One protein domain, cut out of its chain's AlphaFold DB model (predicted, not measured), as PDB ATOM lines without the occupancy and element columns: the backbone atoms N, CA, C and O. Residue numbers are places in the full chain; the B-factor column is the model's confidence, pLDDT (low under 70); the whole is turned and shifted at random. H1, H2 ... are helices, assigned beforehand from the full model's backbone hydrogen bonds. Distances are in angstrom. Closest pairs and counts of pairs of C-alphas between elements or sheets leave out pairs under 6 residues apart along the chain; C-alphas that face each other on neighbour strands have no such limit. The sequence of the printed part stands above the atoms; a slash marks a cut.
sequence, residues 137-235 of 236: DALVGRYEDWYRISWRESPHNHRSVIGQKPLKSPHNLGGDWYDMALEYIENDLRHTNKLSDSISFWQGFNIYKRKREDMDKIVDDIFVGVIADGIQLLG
ATOM      1  N   ASP A 137      72.687  61.368  17.279       69.69
ATOM      2  CA  ASP A 137      71.290  61.813  17.356       69.69
ATOM      3  C   ASP A 137      70.966  62.805  16.232       69.69
ATOM      4  O   ASP A 137      69.880  62.780  15.649       69.69
ATOM      5  N   ALA A 138      71.939  63.641  15.861       79.50
ATOM      6  CA  ALA A 138      71.857  64.457  14.661       79.50
ATOM      7  C   ALA A 138      71.757  63.591  13.398       79.50
ATOM      8  O   ALA A 138      70.946  63.902  12.532       79.50
ATOM      9  N   LEU A 139      72.503  62.481  13.292       79.25
ATOM     10  CA  LEU A 139      72.420  61.576  12.139       79.25
ATOM     11  C   LEU A 139      71.018  60.993  11.959       79.25
ATOM     12  O   LEU A 139      70.511  61.001  10.839       79.25
ATOM     13  N   VAL A 140      70.393  60.512  13.036       75.81
ATOM     14  CA  VAL A 140      69.022  59.981  12.970       75.81
ATOM     15  C   VAL A 140      68.063  61.064  12.484       75.81
ATOM     16  O   VAL A 140      67.326  60.832  11.531       75.81
ATOM     17  N   GLY A 141      68.139  62.269  13.058       82.06
ATOM     18  CA  GLY A 141      67.305  63.394  12.630       82.06
ATOM     19  C   GLY A 141      67.505  63.766  11.157       82.06
ATOM     20  O   GLY A 141      66.527  63.952  10.438       82.06
ATOM     21  N   ARG A 142      68.758  63.794  10.678       86.50
ATOM     22  CA  ARG A 142      69.070  64.033   9.258       86.50
ATOM     23  C   ARG A 142      68.466  62.963   8.350       86.50
ATOM     24  O   ARG A 142      67.969  63.278   7.277       86.50
ATOM     25  N   TYR A 143      68.511  61.698   8.763       80.62
ATOM     26  CA  TYR A 143      67.931  60.595   7.997       80.62
ATOM     27  C   TYR A 143      66.411  60.658   7.925       80.62
ATOM     28  O   TYR A 143      65.853  60.434   6.852       80.62
ATOM     29  N   GLU A 144      65.750  60.957   9.044       79.69
ATOM     30  CA  GLU A 144      64.303  61.162   9.070       79.69
ATOM     31  C   GLU A 144      63.896  62.282   8.112       79.69
ATOM     32  O   GLU A 144      62.953  62.116   7.339       79.69
ATOM     33  N   ASP A 145      64.631  63.393   8.136       87.75
ATOM     34  CA  ASP A 145      64.383  64.532   7.261       87.75
ATOM     35  C   ASP A 145      64.612  64.168   5.794       87.75
ATOM     36  O   ASP A 145      63.703  64.318   4.982       87.75
ATOM     37  N   TRP A 146      65.784  63.616   5.459       86.69
ATOM     38  CA  TRP A 146      66.118  63.168   4.104       86.69
ATOM     39  C   TRP A 146      65.072  62.200   3.545       86.69
ATOM     40  O   TRP A 146      64.604  62.373   2.422       86.69
ATOM     41  N   TYR A 147      64.657  61.213   4.340       78.69
ATOM     42  CA  TYR A 147      63.653  60.241   3.925       78.69
ATOM     43  C   TYR A 147      62.302  60.910   3.645       78.69
ATOM     44  O   TYR A 147      61.704  60.676   2.596       78.69
ATOM     45  N   ARG A 148      61.840  61.786   4.546       79.81
ATOM     46  CA  ARG A 148      60.587  62.538   4.368       79.81
ATOM     47  C   ARG A 148      60.623  63.439   3.130       79.81
ATOM     48  O   ARG A 148      59.617  63.521   2.434       79.81
ATOM     49  N   ILE A 149      61.764  64.068   2.845       83.38
ATOM     50  CA  ILE A 149      61.969  64.876   1.634       83.38
ATOM     51  C   ILE A 149      61.908  63.979   0.392       83.38
ATOM     52  O   ILE A 149      61.126  64.242  -0.513       83.38
ATOM     53  N   SER A 150      62.649  62.867   0.377       74.06
ATOM     54  CA  SER A 150      62.694  61.952  -0.775       74.06
ATOM     55  C   SER A 150      61.337  61.316  -1.111       74.06
ATOM     56  O   SER A 150      61.015  61.120  -2.278       74.06
ATOM     57  N   TRP A 151      60.482  61.067  -0.112       69.31
ATOM     58  CA  TRP A 151      59.102  60.614  -0.335       69.31
ATOM     59  C   TRP A 151      58.216  61.650  -1.031       69.31
ATOM     60  O   TRP A 151      57.247  61.293  -1.701       69.31
ATOM     61  N   ARG A 152      58.524  62.937  -0.873       66.44
ATOM     62  CA  ARG A 152      57.807  64.037  -1.522       66.44
ATOM     63  C   ARG A 152      58.180  64.173  -3.000       66.44
ATOM     64  O   ARG A 152      57.361  64.629  -3.787       66.44
ATOM     65  N   GLU A 153      59.379  63.735  -3.375       59.09
ATOM     66  CA  GLU A 153      59.834  63.655  -4.771       59.09
ATOM     67  C   GLU A 153      59.251  62.438  -5.515       59.09
ATOM     68  O   GLU A 153      59.423  62.310  -6.727       59.09
ATOM     69  N   SER A 154      58.532  61.551  -4.813       57.62
ATOM     70  CA  SER A 154      57.835  60.423  -5.431       57.62
ATOM     71  C   SER A 154      56.707  60.916  -6.351       57.62
ATOM     72  O   SER A 154      55.924  61.780  -5.943       57.62
ATOM     73  N   PRO A 155      56.548  60.341  -7.560       54.09
ATOM     74  CA  PRO A 155      55.542  60.760  -8.545       54.09
ATOM     75  C   PRO A 155      54.089  60.662  -8.052       54.09
ATOM     76  O   PRO A 155      53.185  61.198  -8.688       54.09
ATOM     77  N   HIS A 156      53.852  59.999  -6.920       52.22
ATOM     78  CA  HIS A 156      52.534  59.849  -6.310       52.22
ATOM     79  C   HIS A 156      52.139  60.995  -5.366       52.22
ATOM     80  O   HIS A 156      51.048  60.957  -4.804       52.22
ATOM     81  N   ASN A 157      52.993  62.007  -5.164       56.22
ATOM     82  CA  ASN A 157      52.736  63.080  -4.207       56.22
ATOM     83  C   ASN A 157      52.477  64.429  -4.907       56.22
ATOM     84  O   ASN A 157      53.318  64.939  -5.644       56.22
ATOM     85  N   HIS A 158      51.316  65.046  -4.651       48.81
ATOM     86  CA  HIS A 158      50.840  66.261  -5.341       48.81
ATOM     87  C   HIS A 158      51.599  67.555  -4.995       48.81
ATOM     88  O   HIS A 158      51.286  68.622  -5.522       48.81
ATOM     89  N   ARG A 159      52.589  67.487  -4.102       56.94
ATOM     90  CA  ARG A 159      53.458  68.610  -3.738       56.94
ATOM     91  C   ARG A 159      54.895  68.320  -4.163       56.94
ATOM     92  O   ARG A 159      55.768  68.319  -3.299       56.94
ATOM     93  N   SER A 160      55.160  68.067  -5.441       55.84
ATOM     94  CA  SER A 160      56.543  67.963  -5.913       55.84
ATOM     95  C   SER A 160      57.283  69.282  -5.654       55.84
ATOM     96  O   SER A 160      56.753  70.368  -5.894       55.84
ATOM     97  N   VAL A 161      58.493  69.195  -5.102       59.12
ATOM     98  CA  VAL A 161      59.422  70.331  -5.077       59.12
ATOM     99  C   VAL A 161      59.850  70.531  -6.527       59.12
ATOM    100  O   VAL A 161      60.494  69.663  -7.116       59.12
ATOM    101  N   ILE A 162      59.382  71.605  -7.159       55.50
ATOM    102  CA  ILE A 162      59.529  71.781  -8.605       55.50
ATOM    103  C   ILE A 162      61.015  71.962  -8.947       55.50
ATOM    104  O   ILE A 162      61.668  72.881  -8.462       55.50
ATOM    105  N   GLY A 163      61.541  71.095  -9.819       58.03
ATOM    106  CA  GLY A 163      62.801  71.319 -10.537       58.03
ATOM    107  C   GLY A 163      64.101  71.105  -9.754       58.03
ATOM    108  O   GLY A 163      65.171  71.365 -10.306       58.03
ATOM    109  N   GLN A 164      64.056  70.622  -8.511       64.06
ATOM    110  CA  GLN A 164      65.270  70.396  -7.723       64.06
ATOM    111  C   GLN A 164      65.837  68.983  -7.890       64.06
ATOM    112  O   GLN A 164      65.112  68.005  -8.069       64.06
ATOM    113  N   LYS A 165      67.171  68.877  -7.827       72.62
ATOM    114  CA  LYS A 165      67.852  67.582  -7.734       72.62
ATOM    115  C   LYS A 165      67.626  66.991  -6.339       72.62
ATOM    116  O   LYS A 165      67.758  67.747  -5.381       72.62
ATOM    117  N   PRO A 166      67.432  65.667  -6.214       76.12
ATOM    118  CA  PRO A 166      67.264  65.011  -4.926       76.12
ATOM    119  C   PRO A 166      68.372  65.358  -3.938       76.12
ATOM    120  O   PRO A 166      69.565  65.293  -4.269       76.12
ATOM    121  N   LEU A 167      67.981  65.678  -2.704       81.62
ATOM    122  CA  LEU A 167      68.931  65.922  -1.628       81.62
ATOM    123  C   LEU A 167      69.780  64.664  -1.383       81.62
ATOM    124  O   LEU A 167      69.273  63.540  -1.288       81.62
ATOM    125  N   LYS A 168      71.099  64.842  -1.266       83.06
ATOM    126  CA  LYS A 168      72.025  63.725  -1.031       83.06
ATOM    127  C   LYS A 168      71.754  63.064   0.323       83.06
ATOM    128  O   LYS A 168      71.431  63.727   1.306       83.06
ATOM    129  N   SER A 169      71.959  61.749   0.378       81.94
ATOM    130  CA  SER A 169      71.829  60.975   1.616       81.94
ATOM    131  C   SER A 169      72.796  61.482   2.703       81.94
ATOM    132  O   SER A 169      73.991  61.596   2.423       81.94
ATOM    133  N   PRO A 170      72.336  61.714   3.950       82.69
ATOM    134  CA  PRO A 170      73.132  62.298   5.044       82.69
ATOM    135  C   PRO A 170      74.239  61.398   5.594       82.69
ATOM    136  O   PRO A 170      75.046  61.828   6.422       82.69
ATOM    137  N   HIS A 171      74.277  60.144   5.152       75.38
ATOM    138  CA  HIS A 171      74.977  59.036   5.789       75.38
ATOM    139  C   HIS A 171      76.436  59.294   6.199       75.38
ATOM    140  O   HIS A 171      76.889  58.856   7.253       75.38
ATOM    141  N   ASN A 172      77.192  60.009   5.372       78.38
ATOM    142  CA  ASN A 172      78.628  60.250   5.560       78.38
ATOM    143  C   ASN A 172      79.008  61.721   5.373       78.38
ATOM    144  O   ASN A 172      80.161  62.028   5.091       78.38
ATOM    145  N   LEU A 173      78.029  62.607   5.502       82.25
ATOM    146  CA  LEU A 173      78.206  64.037   5.290       82.25
ATOM    147  C   LEU A 173      78.337  64.801   6.608       82.25
ATOM    148  O   LEU A 173      78.858  65.904   6.624       82.25
ATOM    149  N   GLY A 174      77.910  64.213   7.730       84.94
ATOM    150  CA  GLY A 174      78.049  64.857   9.034       84.94
ATOM    151  C   GLY A 174      77.317  66.197   9.092       84.94
ATOM    152  O   GLY A 174      76.122  66.254   8.801       84.94
ATOM    153  N   GLY A 175      78.036  67.243   9.505       84.81
ATOM    154  CA  GLY A 175      77.531  68.617   9.567       84.81
ATOM    155  C   GLY A 175      77.225  69.203   8.191       84.81
ATOM    156  O   GLY A 175      76.169  69.804   8.038       84.81
ATOM    157  N   ASP A 176      78.058  68.910   7.191       88.94
ATOM    158  CA  ASP A 176      77.960  69.436   5.818       88.94
ATOM    159  C   ASP A 176      76.621  69.101   5.140       88.94
ATOM    160  O   ASP A 176      76.205  69.743   4.178       88.94
ATOM    161  N   TRP A 177      75.917  68.075   5.631       91.88
ATOM    162  CA  TRP A 177      74.570  67.781   5.155       91.88
ATOM    163  C   TRP A 177      73.582  68.907   5.459       91.88
ATOM    164  O   TRP A 177      72.696  69.152   4.649       91.88
ATOM    165  N   TYR A 178      73.716  69.573   6.610       92.88
ATOM    166  CA  TYR A 178      72.828  70.674   6.975       92.88
ATOM    167  C   TYR A 178      72.979  71.846   6.018       92.88
ATOM    168  O   TYR A 178      71.963  72.388   5.612       92.88
ATOM    169  N   ASP A 179      74.197  72.180   5.604       93.62
ATOM    170  CA  ASP A 179      74.429  73.301   4.690       93.62
ATOM    171  C   ASP A 179      73.789  73.026   3.319       93.62
ATOM    172  O   ASP A 179      73.034  73.849   2.809       93.62
ATOM    173  N   MET A 180      73.972  71.814   2.779       92.62
ATOM    174  CA  MET A 180      73.293  71.396   1.540       92.62
ATOM    175  C   MET A 180      71.768  71.370   1.678       92.62
ATOM    176  O   MET A 180      71.046  71.667   0.729       92.62
ATOM    177  N   ALA A 181      71.261  70.958   2.837       93.50
ATOM    178  CA  ALA A 181      69.831  70.903   3.085       93.50
ATOM    179  C   ALA A 181      69.227  72.304   3.275       93.50
ATOM    180  O   ALA A 181      68.116  72.536   2.815       93.50
ATOM    181  N   LEU A 182      69.951  73.247   3.885       95.38
ATOM    182  CA  LEU A 182      69.543  74.650   3.984       95.38
ATOM    183  C   LEU A 182      69.478  75.303   2.601       95.38
ATOM    184  O   LEU A 182      68.470  75.930   2.295       95.38
ATOM    185  N   GLU A 183      70.476  75.079   1.741       93.75
ATOM    186  CA  GLU A 183      70.462  75.554   0.348       93.75
ATOM    187  C   GLU A 183      69.251  74.994  -0.423       93.75
ATOM    188  O   GLU A 183      68.546  75.722  -1.123       93.75
ATOM    189  N   TYR A 184      68.960  73.700  -0.245       92.44
ATOM    190  CA  TYR A 184      67.783  73.055  -0.833       92.44
ATOM    191  C   TYR A 184      66.476  73.715  -0.357       92.44
ATOM    192  O   TYR A 184      65.596  74.022  -1.167       92.44
ATOM    193  N   ILE A 185      66.349  73.964   0.952       92.88
ATOM    194  CA  ILE A 185      65.162  74.583   1.557       92.88
ATOM    195  C   ILE A 185      65.001  76.032   1.101       92.88
ATOM    196  O   ILE A 185      63.902  76.418   0.712       92.88
ATOM    197  N   GLU A 186      66.068  76.828   1.110       94.81
ATOM    198  CA  GLU A 186      66.045  78.203   0.610       94.81
ATOM    199  C   GLU A 186      65.527  78.237  -0.828       94.81
ATOM    200  O   GLU A 186      64.621  79.003  -1.158       94.81
ATOM    201  N   ASN A 187      66.046  77.351  -1.675       91.69
ATOM    202  CA  ASN A 187      65.608  77.272  -3.054       91.69
ATOM    203  C   ASN A 187      64.134  76.824  -3.175       91.69
ATOM    204  O   ASN A 187      63.436  77.308  -4.059       91.69
ATOM    205  N   ASP A 188      63.618  75.953  -2.297       90.88
ATOM    206  CA  ASP A 188      62.183  75.590  -2.271       90.88
ATOM    207  C   ASP A 188      61.315  76.786  -1.846       90.88
ATOM    208  O   ASP A 188      60.292  77.076  -2.470       90.88
ATOM    209  N   LEU A 189      61.752  77.534  -0.829       92.31
ATOM    210  CA  LEU A 189      61.048  78.711  -0.317       92.31
ATOM    211  C   LEU A 189      61.022  79.871  -1.319       92.31
ATOM    212  O   LEU A 189      60.035  80.599  -1.367       92.31
ATOM    213  N   ARG A 190      62.057  80.037  -2.147       91.62
ATOM    214  CA  ARG A 190      62.088  81.074  -3.196       91.62
ATOM    215  C   ARG A 190      61.151  80.783  -4.368       91.62
ATOM    216  O   ARG A 190      60.728  81.713  -5.045       91.62
ATOM    217  N   HIS A 191      60.823  79.514  -4.608       88.62
ATOM    218  CA  HIS A 191      60.050  79.085  -5.778       88.62
ATOM    219  C   HIS A 191      58.630  78.606  -5.438       88.62
ATOM    220  O   HIS A 191      57.902  78.140  -6.316       88.62
ATOM    221  N   THR A 192      58.212  78.708  -4.176       88.19
ATOM    222  CA  THR A 192      56.852  78.348  -3.761       88.19
ATOM    223  C   THR A 192      55.864  79.485  -4.012       88.19
ATOM    224  O   THR A 192      56.131  80.648  -3.725       88.19
ATOM    225  N   ASN A 193      54.656  79.137  -4.458       86.50
ATOM    226  CA  ASN A 193      53.558  80.100  -4.593       86.50
ATOM    227  C   ASN A 193      52.948  80.499  -3.236       86.50
ATOM    228  O   ASN A 193      52.226  81.489  -3.149       86.50
ATOM    229  N   LYS A 194      53.169  79.697  -2.184       89.44
ATOM    230  CA  LYS A 194      52.594  79.903  -0.848       89.44
ATOM    231  C   LYS A 194      53.673  79.775   0.218       89.44
ATOM    232  O   LYS A 194      53.863  78.706   0.799       89.44
ATOM    233  N   LEU A 195      54.359  80.886   0.483       90.38
ATOM    234  CA  LEU A 195      55.480  80.934   1.422       90.38
ATOM    235  C   LEU A 195      55.092  80.428   2.823       90.38
ATOM    236  O   LEU A 195      55.800  79.603   3.395       90.38
ATOM    237  N   SER A 196      53.925  80.827   3.339       92.12
ATOM    238  CA  SER A 196      53.417  80.395   4.653       92.12
ATOM    239  C   SER A 196      53.240  78.878   4.775       92.12
ATOM    240  O   SER A 196      53.563  78.290   5.812       92.12
ATOM    241  N   ASP A 197      52.745  78.236   3.715       89.19
ATOM    242  CA  ASP A 197      52.497  76.793   3.687       89.19
ATOM    243  C   ASP A 197      53.821  76.024   3.648       89.19
ATOM    244  O   ASP A 197      53.959  74.999   4.322       89.19
ATOM    245  N   SER A 198      54.804  76.524   2.889       90.06
ATOM    246  CA  SER A 198      56.144  75.935   2.835       90.06
ATOM    247  C   SER A 198      56.894  76.102   4.157       90.06
ATOM    248  O   SER A 198      57.482  75.137   4.638       90.06
ATOM    249  N   ILE A 199      56.825  77.269   4.806       92.12
ATOM    250  CA  ILE A 199      57.442  77.479   6.128       92.12
ATOM    251  C   ILE A 199      56.843  76.515   7.155       92.12
ATOM    252  O   ILE A 199      57.578  75.798   7.836       92.12
ATOM    253  N   SER A 200      55.511  76.436   7.222       90.44
ATOM    254  CA  SER A 200      54.806  75.544   8.155       90.44
ATOM    255  C   SER A 200      55.169  74.074   7.931       90.44
ATOM    256  O   SER A 200      55.280  73.297   8.880       90.44
ATOM    257  N   PHE A 201      55.390  73.684   6.674       89.56
ATOM    258  CA  PHE A 201      55.886  72.358   6.327       89.56
ATOM    259  C   PHE A 201      57.298  72.117   6.881       89.56
ATOM    260  O   PHE A 201      57.514  71.129   7.589       89.56
ATOM    261  N   TRP A 202      58.246  73.022   6.616       93.06
ATOM    262  CA  TRP A 202      59.643  72.867   7.036       93.06
ATOM    263  C   TRP A 202      59.826  72.895   8.561       93.06
ATOM    264  O   TRP A 202      60.676  72.173   9.082       93.06
ATOM    265  N   GLN A 203      58.969  73.600   9.304       92.94
ATOM    266  CA  GLN A 203      58.952  73.589  10.776       92.94
ATOM    267  C   GLN A 203      58.759  72.186  11.389       92.94
ATOM    268  O   GLN A 203      59.153  71.931  12.533       92.94
ATOM    269  N   GLY A 204      58.187  71.245  10.630       88.62
ATOM    270  CA  GLY A 204      58.022  69.852  11.042       88.62
ATOM    271  C   GLY A 204      59.316  69.025  11.072       88.62
ATOM    272  O   GLY A 204      59.312  67.925  11.638       88.62
ATOM    273  N   PHE A 205      60.409  69.527  10.491       91.56
ATOM    274  CA  PHE A 205      61.657  68.791  10.283       91.56
ATOM    275  C   PHE A 205      62.676  69.009  11.409       91.56
ATOM    276  O   PHE A 205      62.642  70.001  12.145       91.56
ATOM    277  N   ASN A 206      63.600  68.061  11.571       92.06
ATOM    278  CA  ASN A 206      64.662  68.151  12.570       92.06
ATOM    279  C   ASN A 206      65.688  69.235  12.213       92.06
ATOM    280  O   ASN A 206      66.192  69.903  13.115       92.06
ATOM    281  N   ILE A 207      65.964  69.444  10.923       94.19
ATOM    282  CA  ILE A 207      66.844  70.500  10.425       94.19
ATOM    283  C   ILE A 207      66.352  71.872  10.858       94.19
ATOM    284  O   ILE A 207      67.145  72.618  11.417       94.19
ATOM    285  N   TYR A 208      65.053  72.159  10.741       93.12
ATOM    286  CA  TYR A 208      64.498  73.441  11.175       93.12
ATOM    287  C   TYR A 208      64.738  73.677  12.666       93.12
ATOM    288  O   TYR A 208      65.178  74.740  13.084       93.12
ATOM    289  N   LYS A 209      64.504  72.654  13.493       92.38
ATOM    290  CA  LYS A 209      64.685  72.756  14.949       92.38
ATOM    291  C   LYS A 209      66.148  72.946  15.342       92.38
ATOM    292  O   LYS A 209      66.426  73.645  16.309       92.38
ATOM    293  N   ARG A 210      67.071  72.301  14.625       92.31
ATOM    294  CA  ARG A 210      68.513  72.341  14.916       92.31
ATOM    295  C   ARG A 210      69.217  73.555  14.316       92.31
ATOM    296  O   ARG A 210      70.217  73.988  14.872       92.31
ATOM    297  N   LYS A 211      68.711  74.078  13.202       95.25
ATOM    298  CA  LYS A 211      69.246  75.223  12.457       95.25
ATOM    299  C   LYS A 211      68.241  76.369  12.427       95.25
ATOM    300  O   LYS A 211      68.020  76.986  11.393       95.25
ATOM    301  N   ARG A 212      67.600  76.626  13.571       95.62
ATOM    302  CA  ARG A 212      66.503  77.593  13.674       95.62
ATOM    303  C   ARG A 212      66.936  79.002  13.279       95.62
ATOM    304  O   ARG A 212      66.241  79.632  12.505       95.62
ATOM    305  N   GLU A 213      68.085  79.457  13.770       97.31
ATOM    306  CA  GLU A 213      68.609  80.791  13.453       97.31
ATOM    307  C   GLU A 213      68.904  80.944  11.953       97.31
ATOM    308  O   GLU A 213      68.500  81.932  11.347       97.31
ATOM    309  N   ASP A 214      69.532  79.931  11.340       97.25
ATOM    310  CA  ASP A 214      69.802  79.905   9.897       97.25
ATOM    311  C   ASP A 214      68.487  79.924   9.087       97.25
ATOM    312  O   ASP A 214      68.362  80.651   8.104       97.25
ATOM    313  N   MET A 215      67.482  79.154   9.521       96.31
ATOM    314  CA  MET A 215      66.162  79.091   8.888       96.31
ATOM    315  C   MET A 215      65.372  80.392   9.015       96.31
ATOM    316  O   MET A 215      64.790  80.842   8.031       96.31
ATOM    317  N   ASP A 216      65.335  80.982  10.210       95.88
ATOM    318  CA  ASP A 216      64.618  82.229  10.466       95.88
ATOM    319  C   ASP A 216      65.247  83.358   9.623       95.88
ATOM    320  O   ASP A 216      64.526  84.104   8.965       95.88
ATOM    321  N   LYS A 217      66.584  83.380   9.489       97.69
ATOM    322  CA  LYS A 217      67.288  84.295   8.579       97.69
ATOM    323  C   LYS A 217      66.903  84.098   7.107       97.69
ATOM    324  O   LYS A 217      66.619  85.078   6.427       97.69
ATOM    325  N   ILE A 218      66.871  82.858   6.610       97.38
ATOM    326  CA  ILE A 218      66.444  82.564   5.227       97.38
ATOM    327  C   ILE A 218      65.021  83.086   4.980       97.38
ATOM    328  O   ILE A 218      64.742  83.669   3.932       97.38
ATOM    329  N   VAL A 219      64.114  82.875   5.937       96.00
ATOM    330  CA  VAL A 219      62.722  83.330   5.840       96.00
ATOM    331  C   VAL A 219      62.639  84.855   5.803       96.00
ATOM    332  O   VAL A 219      61.946  85.393   4.938       96.00
ATOM    333  N   ASP A 220      63.360  85.537   6.692       96.69
ATOM    334  CA  ASP A 220      63.398  86.998   6.744       96.69
ATOM    335  C   ASP A 220      63.967  87.589   5.445       96.69
ATOM    336  O   ASP A 220      63.359  88.488   4.862       96.69
ATOM    337  N   ASP A 221      65.071  87.036   4.930       97.38
ATOM    338  CA  ASP A 221      65.705  87.482   3.683       97.38
ATOM    339  C   ASP A 221      64.753  87.344   2.479       97.38
ATOM    340  O   ASP A 221      64.670  88.234   1.626       97.38
ATOM    341  N   ILE A 222      63.989  86.247   2.408       95.69
ATOM    342  CA  ILE A 222      62.976  86.046   1.362       95.69
ATOM    343  C   ILE A 222      61.823  87.041   1.527       95.69
ATOM    344  O   ILE A 222      61.380  87.632   0.542       95.69
ATOM    345  N   PHE A 223      61.340  87.252   2.752       94.38
ATOM    346  CA  PHE A 223      60.227  88.158   3.024       94.38
ATOM    347  C   PHE A 223      60.568  89.612   2.675       94.38
ATOM    348  O   PHE A 223      59.779  90.294   2.018       94.38
ATOM    349  N   VAL A 224      61.768  90.068   3.049       95.50
ATOM    350  CA  VAL A 224      62.284  91.393   2.684       95.50
ATOM    351  C   VAL A 224      62.388  91.536   1.165       95.50
ATOM    352  O   VAL A 224      61.973  92.564   0.634       95.50
ATOM    353  N   GLY A 225      62.871  90.505   0.461       94.12
ATOM    354  CA  GLY A 225      62.930  90.495  -1.003       94.12
ATOM    355  C   GLY A 225      61.556  90.675  -1.656       94.12
ATOM    356  O   GLY A 225      61.384  91.552  -2.496       94.12
ATOM    357  N   VAL A 226      60.548  89.925  -1.202       91.12
ATOM    358  CA  VAL A 226      59.172  90.027  -1.725       91.12
ATOM    359  C   VAL A 226      58.572  91.417  -1.491       91.12
ATOM    360  O   VAL A 226      57.898  91.956  -2.370       91.12
ATOM    361  N   ILE A 227      58.812  92.019  -0.320       92.81
ATOM    362  CA  ILE A 227      58.360  93.388  -0.036       92.81
ATOM    363  C   ILE A 227      59.058  94.386  -0.959       92.81
ATOM    364  O   ILE A 227      58.391  95.254  -1.519       92.81
ATOM    365  N   ALA A 228      60.377  94.268  -1.125       93.88
ATOM    366  CA  ALA A 228      61.151  95.154  -1.986       93.88
ATOM    367  C   ALA A 228      60.662  95.097  -3.442       93.88
ATOM    368  O   ALA A 228      60.423  96.145  -4.041       93.88
ATOM    369  N   ASP A 229      60.423  93.898  -3.974       91.94
ATOM    370  CA  ASP A 229      59.876  93.702  -5.320       91.94
ATOM    371  C   ASP A 229      58.468  94.307  -5.446       91.94
ATOM    372  O   ASP A 229      58.146  94.969  -6.433       91.94
ATOM    373  N   GLY A 230      57.628  94.145  -4.418       92.06
ATOM    374  CA  GLY A 230      56.296  94.749  -4.366       92.06
ATOM    375  C   GLY A 230      56.326  96.280  -4.372       92.06
ATOM    376  O   GLY A 230      55.554  96.903  -5.096       92.06
ATOM    377  N   ILE A 231      57.232  96.894  -3.607       93.81
ATOM    378  CA  ILE A 231      57.432  98.352  -3.572       93.81
ATOM    379  C   ILE A 231      57.898  98.858  -4.942       93.81
ATOM    380  O   ILE A 231      57.329  99.818  -5.461       93.81
ATOM    381  N   GLN A 232      58.859  98.169  -5.566       93.62
ATOM    382  CA  GLN A 232      59.342  98.518  -6.903       93.62
ATOM    383  C   GLN A 232      58.229  98.450  -7.956       93.62
ATOM    384  O   GLN A 232      58.124  99.343  -8.797       93.62
ATOM    385  N   LEU A 233      57.356  97.439  -7.891       92.25
ATOM    386  CA  LEU A 233      56.198  97.320  -8.784       92.25
ATOM    387  C   LEU A 233      55.177  98.454  -8.601       92.25
ATOM    388  O   LEU A 233      54.455  98.780  -9.541       92.25
ATOM    389  N   LEU A 234      55.123  99.065  -7.416       93.06
ATOM    390  CA  LEU A 234      54.284 100.229  -7.126       93.06
ATOM    391  C   LEU A 234      54.940 101.565  -7.519       93.06
ATOM    392  O   LEU A 234      54.272 102.596  -7.455       93.06
ATOM    393  N   GLY A 235      56.208 101.559  -7.947       89.38
ATOM    394  CA  GLY A 235      56.952 102.764  -8.326       89.38
ATOM    395  C   GLY A 235      57.292 103.684  -7.149       89.38
ATOM    396  O   GLY A 235      57.409 104.894  -7.352       89.38
TER     397      GLY A 235
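AT A GLANCE: This is residues 137 to 235 of the 236 residues of an uncharacterized protein of Mollisia scopiformis (UniProt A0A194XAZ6). The longest helix, H5, runs beside H2 in the middle, and residues 227 to 235, of which 227 to 233 belong to H5, stick out; H3 folds back on H2 as a hairpin, and H1 meets short H4. It has 99 printed residues, five named helices, H1 to H5 in chain order, and no named strand: all helix, compact, radius of gyration of the C-alphas 14.5 A, spanning 49 by 32 by 20 A.

HOW THE PARTS SIT: Start at H5, residues 212 to 233: its residues 214 to 222 alone touch H2, residues 176 to 191, closest C-alphas Ile 218 and Glu 186, 6.4 A. H3, residues 195 to 202, makes a helical hairpin with H2, closest C-alphas Leu 195 and Leu 189, 6.2 A. H4, residues 206 to 210, touches H1, residues 137 to 152, closest C-alphas Asn 206 and Gly 141, 5.4 A. Every O i to N i+4 pair is within hydrogen-bond range in H2, H3, H4 and H5; in H1, 11 of 12.

IN THESE COORDINATES: Find C-alpha 137 at (71.290, 61.813, 17.356), where H1 begins; H5, 31.6 A long, ends at C-alpha 233 (56.198, 97.320, -8.784).

THE WHOLE: The printed part has no cut; the H1 to H2 link is long, and pLDDT is under 70 at residues 137 and 151 to 164.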